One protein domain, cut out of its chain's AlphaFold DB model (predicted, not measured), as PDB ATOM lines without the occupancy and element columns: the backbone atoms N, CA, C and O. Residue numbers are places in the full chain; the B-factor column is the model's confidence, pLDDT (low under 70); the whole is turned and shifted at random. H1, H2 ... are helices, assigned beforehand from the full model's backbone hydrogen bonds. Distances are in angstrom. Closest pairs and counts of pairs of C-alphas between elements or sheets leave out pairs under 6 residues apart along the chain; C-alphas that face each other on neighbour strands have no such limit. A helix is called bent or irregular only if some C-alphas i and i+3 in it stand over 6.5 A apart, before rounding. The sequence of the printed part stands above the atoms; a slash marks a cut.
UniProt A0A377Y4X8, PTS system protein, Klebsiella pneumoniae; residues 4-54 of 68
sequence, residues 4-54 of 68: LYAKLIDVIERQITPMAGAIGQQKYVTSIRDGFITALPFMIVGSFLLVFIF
ATOM      1  N   LEU A   4     -45.452  33.209 -66.795       80.69
ATOM      2  CA  LEU A   4     -45.521  33.362 -65.343       80.69
ATOM      3  C   LEU A   4     -44.567  32.416 -64.603       80.69
ATOM      4  O   LEU A   4     -43.896  32.849 -63.673       80.69
ATOM      5  N   TYR A   5     -44.445  31.159 -65.039       85.25
ATOM      6  CA  TYR A   5     -43.510  30.208 -64.428       85.25
ATOM      7  C   TYR A   5     -42.060  30.641 -64.646       85.25
ATOM      8  O   TYR A   5     -41.262  30.582 -63.717       85.25
ATOM      9  N   ALA A   6     -41.733  31.137 -65.843       85.88
ATOM     10  CA  ALA A   6     -40.394  31.640 -66.146       85.88
ATOM     11  C   ALA A   6     -40.023  32.840 -65.258       85.88
ATOM     12  O   ALA A   6     -38.921  32.886 -64.726       85.88
ATOM     13  N   LYS A   7     -40.961  33.769 -65.025       87.31
ATOM     14  CA  LYS A   7     -40.745  34.899 -64.107       87.31
ATOM     15  C   LYS A   7     -40.583  34.466 -62.648       87.31
ATOM     16  O   LYS A   7     -39.781  35.058 -61.938       87.31
ATOM     17  N   LEU A   8     -41.324  33.456 -62.191       89.19
ATOM     18  CA  LEU A   8     -41.180  32.937 -60.826       89.19
ATOM     19  C   LEU A   8     -39.827  32.251 -60.616       89.19
ATOM     20  O   LEU A   8     -39.169  32.517 -59.615       89.19
ATOM     21  N   ILE A   9     -39.394  31.423 -61.569       90.00
ATOM     22  CA  ILE A   9     -38.064  30.796 -61.548       90.00
ATOM     23  C   ILE A   9     -36.975  31.877 -61.518       90.00
ATOM     24  O   ILE A   9     -36.087  31.810 -60.676       90.00
ATOM     25  N   ASP A  10     -37.092  32.916 -62.350       91.56
ATOM     26  CA  ASP A  10     -36.118  34.015 -62.408       91.56
ATOM     27  C   ASP A  10     -36.004  34.773 -61.068       91.56
ATOM     28  O   ASP A  10     -34.914  35.152 -60.642       91.56
ATOM     29  N   VAL A  11     -37.114  34.937 -60.339       91.12
ATOM     30  CA  VAL A  11     -37.106  35.524 -58.986       91.12
ATOM     31  C   VAL A  11     -36.442  34.592 -57.969       91.12
ATOM     32  O   VAL A  11     -35.654  35.057 -57.142       91.12
ATOM     33  N   ILE A  12     -36.725  33.288 -58.027       90.31
ATOM     34  CA  ILE A  12     -36.098  32.293 -57.146       90.31
ATOM     35  C   ILE A  12     -34.585  32.272 -57.380       90.31
ATOM     36  O   ILE A  12     -33.820  32.386 -56.424       90.31
ATOM     37  N   GLU A  13     -34.145  32.206 -58.635       90.62
ATOM     38  CA  GLU A  13     -32.726  32.167 -58.987       90.62
ATOM     39  C   GLU A  13     -31.983  33.440 -58.587       90.62
ATOM     40  O   GLU A  13     -30.858  33.372 -58.093       90.62
ATOM     41  N   ARG A  14     -32.613  34.608 -58.744       91.06
ATOM     42  CA  ARG A  14     -31.969  35.891 -58.437       91.06
ATOM     43  C   ARG A  14     -31.954  36.247 -56.959       91.06
ATOM     44  O   ARG A  14     -31.056  36.972 -56.545       91.06
ATOM     45  N   GLN A  15     -32.935  35.794 -56.179       88.44
ATOM     46  CA  GLN A  15     -33.102  36.231 -54.787       88.44
ATOM     47  C   GLN A  15     -32.938  35.093 -53.781       88.44
ATOM     48  O   GLN A  15     -32.236  35.243 -52.782       88.44
ATOM     49  N   ILE A  16     -33.560  33.942 -54.035       90.50
ATOM     50  CA  ILE A  16     -33.589  32.830 -53.077       90.50
ATOM     51  C   ILE A  16     -32.312  31.998 -53.174       90.50
ATOM     52  O   ILE A  16     -31.711  31.690 -52.148       90.50
ATOM     53  N   THR A  17     -31.851  31.681 -54.384       92.19
ATOM     54  CA  THR A  17     -30.626  30.897 -54.599       92.19
ATOM     55  C   THR A  17     -29.380  31.521 -53.957       92.19
ATOM     56  O   THR A  17     -28.703  30.810 -53.209       92.19
ATOM     57  N   PRO A  18     -29.053  32.819 -54.152       92.69
ATOM     58  CA  PRO A  18     -27.875  33.404 -53.509       92.69
ATOM     59  C   PRO A  18     -28.014  33.473 -51.985       92.69
ATOM     60  O   PRO A  18     -27.032  33.269 -51.274       92.69
ATOM     61  N   MET A  19     -29.227  33.694 -51.470       92.75
ATOM     62  CA  MET A  19     -29.489  33.718 -50.030       92.75
ATOM     63  C   MET A  19     -29.316  32.330 -49.397       92.75
ATOM     64  O   MET A  19     -28.631  32.194 -48.384       92.75
ATOM     65  N   ALA A  20     -29.872  31.289 -50.020       91.00
ATOM     66  CA  ALA A  20     -29.698  29.905 -49.589       91.00
ATOM     67  C   ALA A  20     -28.226  29.473 -49.664       91.00
ATOM     68  O   ALA A  20     -27.730  28.811 -48.752       91.00
ATOM     69  N   GLY A  21     -27.507  29.905 -50.706       91.88
ATOM     70  CA  GLY A  21     -26.066  29.705 -50.832       91.88
ATOM     71  C   GLY A  21     -25.290  30.361 -49.689       91.88
ATOM     72  O   GLY A  21     -24.477  29.701 -49.047       91.88
ATOM     73  N   ALA A  22     -25.580  31.625 -49.375       93.44
ATOM     74  CA  ALA A  22     -24.923  32.346 -48.286       93.44
ATOM     75  C   ALA A  22     -25.167  31.693 -46.912       93.44
ATOM     76  O   ALA A  22     -24.227  31.523 -46.138       93.44
ATOM     77  N   ILE A  23     -26.407  31.273 -46.629       93.44
ATOM     78  CA  ILE A  23     -26.766  30.581 -45.380       93.44
ATOM     79  C   ILE A  23     -26.093  29.205 -45.306       93.44
ATOM     80  O   ILE A  23     -25.539  28.841 -44.271       93.44
ATOM     81  N   GLY A  24     -26.089  28.450 -46.409       90.00
ATOM     82  CA  GLY A  24     -25.468  27.126 -46.475       90.00
ATOM     83  C   GLY A  24     -23.944  27.140 -46.328       90.00
ATOM     84  O   GLY A  24     -23.366  26.142 -45.908       90.00
ATOM     85  N   GLN A  25     -23.296  28.264 -46.644       92.69
ATOM     86  CA  GLN A  25     -21.849  28.464 -46.489       92.69
ATOM     87  C   GLN A  25     -21.476  29.138 -45.155       92.69
ATOM     88  O   GLN A  25     -20.296  29.335 -44.857       92.69
ATOM     89  N   GLN A  26     -22.455  29.505 -44.321       96.75
ATOM     90  CA  GLN A  26     -22.191  30.154 -43.044       96.75
ATOM     91  C   GLN A  26     -21.588  29.159 -42.044       96.75
ATOM     92  O   GLN A  26     -22.255  28.229 -41.594       96.75
ATOM     93  N   LYS A  27     -20.351  29.424 -41.599       95.88
ATOM     94  CA  LYS A  27     -19.587  28.556 -40.678       95.88
ATOM     95  C   LYS A  27     -20.357  28.077 -39.438       95.88
ATOM     96  O   LYS A  27     -20.157  26.953 -39.003       95.88
ATOM     97  N   TYR A  28     -21.243  28.908 -38.883       96.44
ATOM     98  CA  TYR A  28     -22.052  28.551 -37.714       96.44
ATOM     99  C   TYR A  28     -23.121  27.506 -38.051       96.44
ATOM    100  O   TYR A  28     -23.269  26.520 -37.336       96.44
ATOM    101  N   VAL A  29     -23.820  27.677 -39.174       95.44
ATOM    102  CA  VAL A  29     -24.840  26.727 -39.644       95.44
ATOM    103  C   VAL A  29     -24.182  25.401 -40.019       95.44
ATOM    104  O   VAL A  29     -24.644  24.343 -39.593       95.44
ATOM    105  N   THR A  30     -23.056  25.456 -40.732       95.88
ATOM    106  CA  THR A  30     -22.274  24.266 -41.087       95.88
ATOM    107  C   THR A  30     -21.763  23.541 -39.843       95.88
ATOM    108  O   THR A  30     -21.944  22.335 -39.742       95.88
ATOM    109  N   SER A  31     -21.245  24.255 -38.834       95.88
ATOM    110  CA  SER A  31     -20.792  23.619 -37.586       95.88
ATOM    111  C   SER A  31     -21.912  22.904 -36.825       95.88
ATOM    112  O   SER A  31     -21.685  21.839 -36.256       95.88
ATOM    113  N   ILE A  32     -23.135  23.448 -36.847       95.94
ATOM    114  CA  ILE A  32     -24.302  22.791 -36.249       95.94
ATOM    115  C   ILE A  32     -24.633  21.528 -37.044       95.94
ATOM    116  O   ILE A  32     -24.767  20.457 -36.457       95.94
ATOM    117  N   ARG A  33     -24.715  21.635 -38.377       95.75
ATOM    118  CA  ARG A  33     -24.967  20.495 -39.269       95.75
ATOM    119  C   ARG A  33     -23.963  19.368 -39.032       95.75
ATOM    120  O   ARG A  33     -24.378  18.228 -38.856       95.75
ATOM    121  N   ASP A  34     -22.675  19.685 -38.998       96.25
ATOM    122  CA  ASP A  34     -21.609  18.701 -38.815       96.25
ATOM    123  C   ASP A  34     -21.657  18.076 -37.412       96.25
ATOM    124  O   ASP A  34     -21.473  16.864 -37.258       96.25
ATOM    125  N   GLY A  35     -22.006  18.867 -36.392       96.06
ATOM    126  CA  GLY A  35     -22.278  18.367 -35.044       96.06
ATOM    127  C   GLY A  35     -23.427  17.352 -35.018       96.06
ATOM    128  O   GLY A  35     -23.283  16.265 -34.456       96.06
ATOM    129  N   PHE A  36     -24.537  17.651 -35.698       96.50
ATOM    130  CA  PHE A  36     -25.647  16.707 -35.844       96.50
ATOM    131  C   PHE A  36     -25.251  15.457 -36.633       96.50
ATOM    132  O   PHE A  36     -25.609  14.354 -36.227       96.50
ATOM    133  N   ILE A  37     -24.480  15.597 -37.717       97.06
ATOM    134  CA  ILE A  37     -23.987  14.452 -38.499       97.06
ATOM    135  C   ILE A  37     -23.134  13.528 -37.626       97.06
ATOM    136  O   ILE A  37     -23.270  12.309 -37.707       97.06
ATOM    137  N   THR A  38     -22.324  14.096 -36.736       97.31
ATOM    138  CA  THR A  38     -21.515  13.331 -35.778       97.31
ATOM    139  C   THR A  38     -22.381  12.587 -34.752       97.31
ATOM    140  O   THR A  38     -22.012  11.503 -34.304       97.31
ATOM    141  N   ALA A  39     -23.556  13.121 -34.405       97.06
ATOM    142  CA  ALA A  39     -24.510  12.482 -33.497       97.06
ATOM    143  C   ALA A  39     -25.399  11.412 -34.170       97.06
ATOM    144  O   ALA A  39     -25.936  10.546 -33.473       97.06
ATOM    145  N   LEU A  40     -25.556  11.430 -35.503       97.75
ATOM    146  CA  LEU A  40     -26.415  10.488 -36.242       97.75
ATOM    147  C   LEU A  40     -26.109   9.007 -35.957       97.75
ATOM    148  O   LEU A  40     -27.061   8.275 -35.683       97.75
ATOM    149  N   PRO A  41     -24.845   8.534 -35.950       96.62
ATOM    150  CA  PRO A  41     -24.547   7.131 -35.665       96.62
ATOM    151  C   PRO A  41     -25.031   6.694 -34.280       96.62
ATOM    152  O   PRO A  41     -25.601   5.615 -34.138       96.62
ATOM    153  N   PHE A  42     -24.877   7.550 -33.266       96.88
ATOM    154  CA  PHE A  42     -25.346   7.262 -31.910       96.88
ATOM    155  C   PHE A  42     -26.871   7.226 -31.829       96.88
ATOM    156  O   PHE A  42     -27.423   6.346 -31.174       96.88
ATOM    157  N   MET A  43     -27.555   8.137 -32.529       97.38
ATOM    158  CA  MET A  43     -29.016   8.112 -32.621       97.38
ATOM    159  C   MET A  43     -29.514   6.823 -33.283       97.38
ATOM    160  O   MET A  43     -30.454   6.214 -32.777       97.38
ATOM    161  N   ILE A  44     -28.866   6.368 -34.361       96.56
ATOM    162  CA  ILE A  44     -29.202   5.107 -35.043       96.56
ATOM    163  C   ILE A  44     -28.994   3.908 -34.108       96.56
ATOM    164  O   ILE A  44     -29.884   3.074 -33.973       96.56
ATOM    165  N   VAL A  45     -27.853   3.832 -33.415       97.19
ATOM    166  CA  VAL A  45     -27.564   2.729 -32.482       97.19
ATOM    167  C   VAL A  45     -28.535   2.730 -31.299       97.19
ATOM    168  O   VAL A  45     -29.090   1.688 -30.953       97.19
ATOM    169  N   GLY A  46     -28.788   3.897 -30.700       95.25
ATOM    170  CA  GLY A  46     -29.718   4.044 -29.583       95.25
ATOM    171  C   GLY A  46     -31.152   3.671 -29.961       95.25
ATOM    172  O   GLY A  46     -31.816   2.950 -29.221       95.25
ATOM    173  N   SER A  47     -31.615   4.095 -31.139       95.19
ATOM    174  CA  SER A  47     -32.946   3.723 -31.637       95.19
ATOM    175  C   SER A  47     -33.060   2.230 -31.963       95.19
ATOM    176  O   SER A  47     -34.099   1.637 -31.682       95.19
ATOM    177  N   PHE A  48     -31.994   1.584 -32.445       94.25
ATOM    178  CA  PHE A  48     -31.969   0.126 -32.616       94.25
ATOM    179  C   PHE A  48     -32.042  -0.629 -31.285       94.25
ATOM    180  O   PHE A  48     -32.770  -1.613 -31.176       94.25
ATOM    181  N   LEU A  49     -31.329  -0.160 -30.258       93.75
ATOM    182  CA  LEU A  49     -31.377  -0.744 -28.914       93.75
ATOM    183  C   LEU A  49     -32.794  -0.728 -28.324       93.75
ATOM    184  O   LEU A  49     -33.187  -1.693 -27.672       93.75
ATOM    185  N   LEU A  50     -33.589   0.315 -28.593       92.50
ATOM    186  CA  LEU A  50     -34.981   0.380 -28.133       92.50
ATOM    187  C   LEU A  50     -35.841  -0.764 -28.677       92.50
ATOM    188  O   LEU A  50     -36.699  -1.251 -27.951       92.50
ATOM    189  N   VAL A  51     -35.592  -1.228 -29.904       90.06
ATOM    190  CA  VAL A  51     -36.312  -2.374 -30.484       90.06
ATOM    191  C   VAL A  51     -35.988  -3.671 -29.738       90.06
ATOM    192  O   VAL A  51     -36.848  -4.533 -29.621       90.06
ATOM    193  N   PHE A  52     -34.777  -3.812 -29.194       84.81
ATOM    194  CA  PHE A  52     -34.425  -4.971 -28.367       84.81
ATOM    195  C   PHE A  52     -35.020  -4.897 -26.958       84.81
ATOM    196  O   PHE A  52     -35.377  -5.929 -26.400       84.81
ATOM    197  N   ILE A  53     -35.122  -3.697 -26.379       88.50
ATOM    198  CA  ILE A  53     -35.694  -3.494 -25.036       88.50
ATOM    199  C   ILE A  53     -37.223  -3.604 -25.068       88.50
ATOM    200  O   ILE A  53     -37.826  -4.176 -24.164       88.50
ATOM    201  N   PHE A  54     -37.846  -3.066 -26.115       86.88
ATOM    202  CA  PHE A  54     -39.288  -3.087 -26.337       86.88
ATOM    203  C   PHE A  54     -39.589  -3.790 -27.662       86.88
ATOM    204  O   PHE A  54     -39.974  -3.137 -28.640       86.88
TER     205      PHE A  54
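What this domain is: This is residues 4 to 54 of the 68 residues of the protein "PTS system protein" of Klebsiella pneumoniae (UniProt A0A377Y4X8). Two long helices, H1 and then H2, meet near their ends at a corner and make a wide, open L, with both arms reaching freely away from it. The printed part has 51 residues, 48 of them in the two named helices, H1 and then H2 along the chain, with no named strand; the class is all helix. The whole is extended, with a radius of gyration of the C-alphas of 19.0 A and spans of 55 by 28 by 9 A, only just flat.

How they stand to each other: H1, residues 4 to 24, has a kink of 32 degrees near residue 18. H2, residues 27 to 53, was assigned as one helix by its hydrogen bonds but is bent: C-alphas 38 and 41 are 6.9 A apart. Its arms, H2a and H2b, stand at a shallow tilt of 34.8 degrees, only just short of steep. H1 and H2a are close but not clearly touching, about perpendicular at 80 degrees; their closest C-alphas, of Gly 24 and Thr 30, are 6.9 A apart. H1 and H2b are apart. Every O i to N i+4 pair is within hydrogen-bond range in H2a, against 14 of 17 in H1 and 7 of 9 in H2b.

Where its parts are: H1 begins at C-alpha 4 (-45.521, 33.362, -65.343) and is 28.2 A long. H2a, residues 27 to 38, measures 16.1 A. H2b, residues 41 to 53, measures 18.7 A and ends at C-alpha 53 (-35.694, -3.494, -25.036).

The domain as a whole: The C-alphas farthest apart, of Leu 4 and Ile 53, are 55.5 A apart. The link from H1 to H2a is tight, the printed part has no cut, and no printed residue is under 70 in pLDDT.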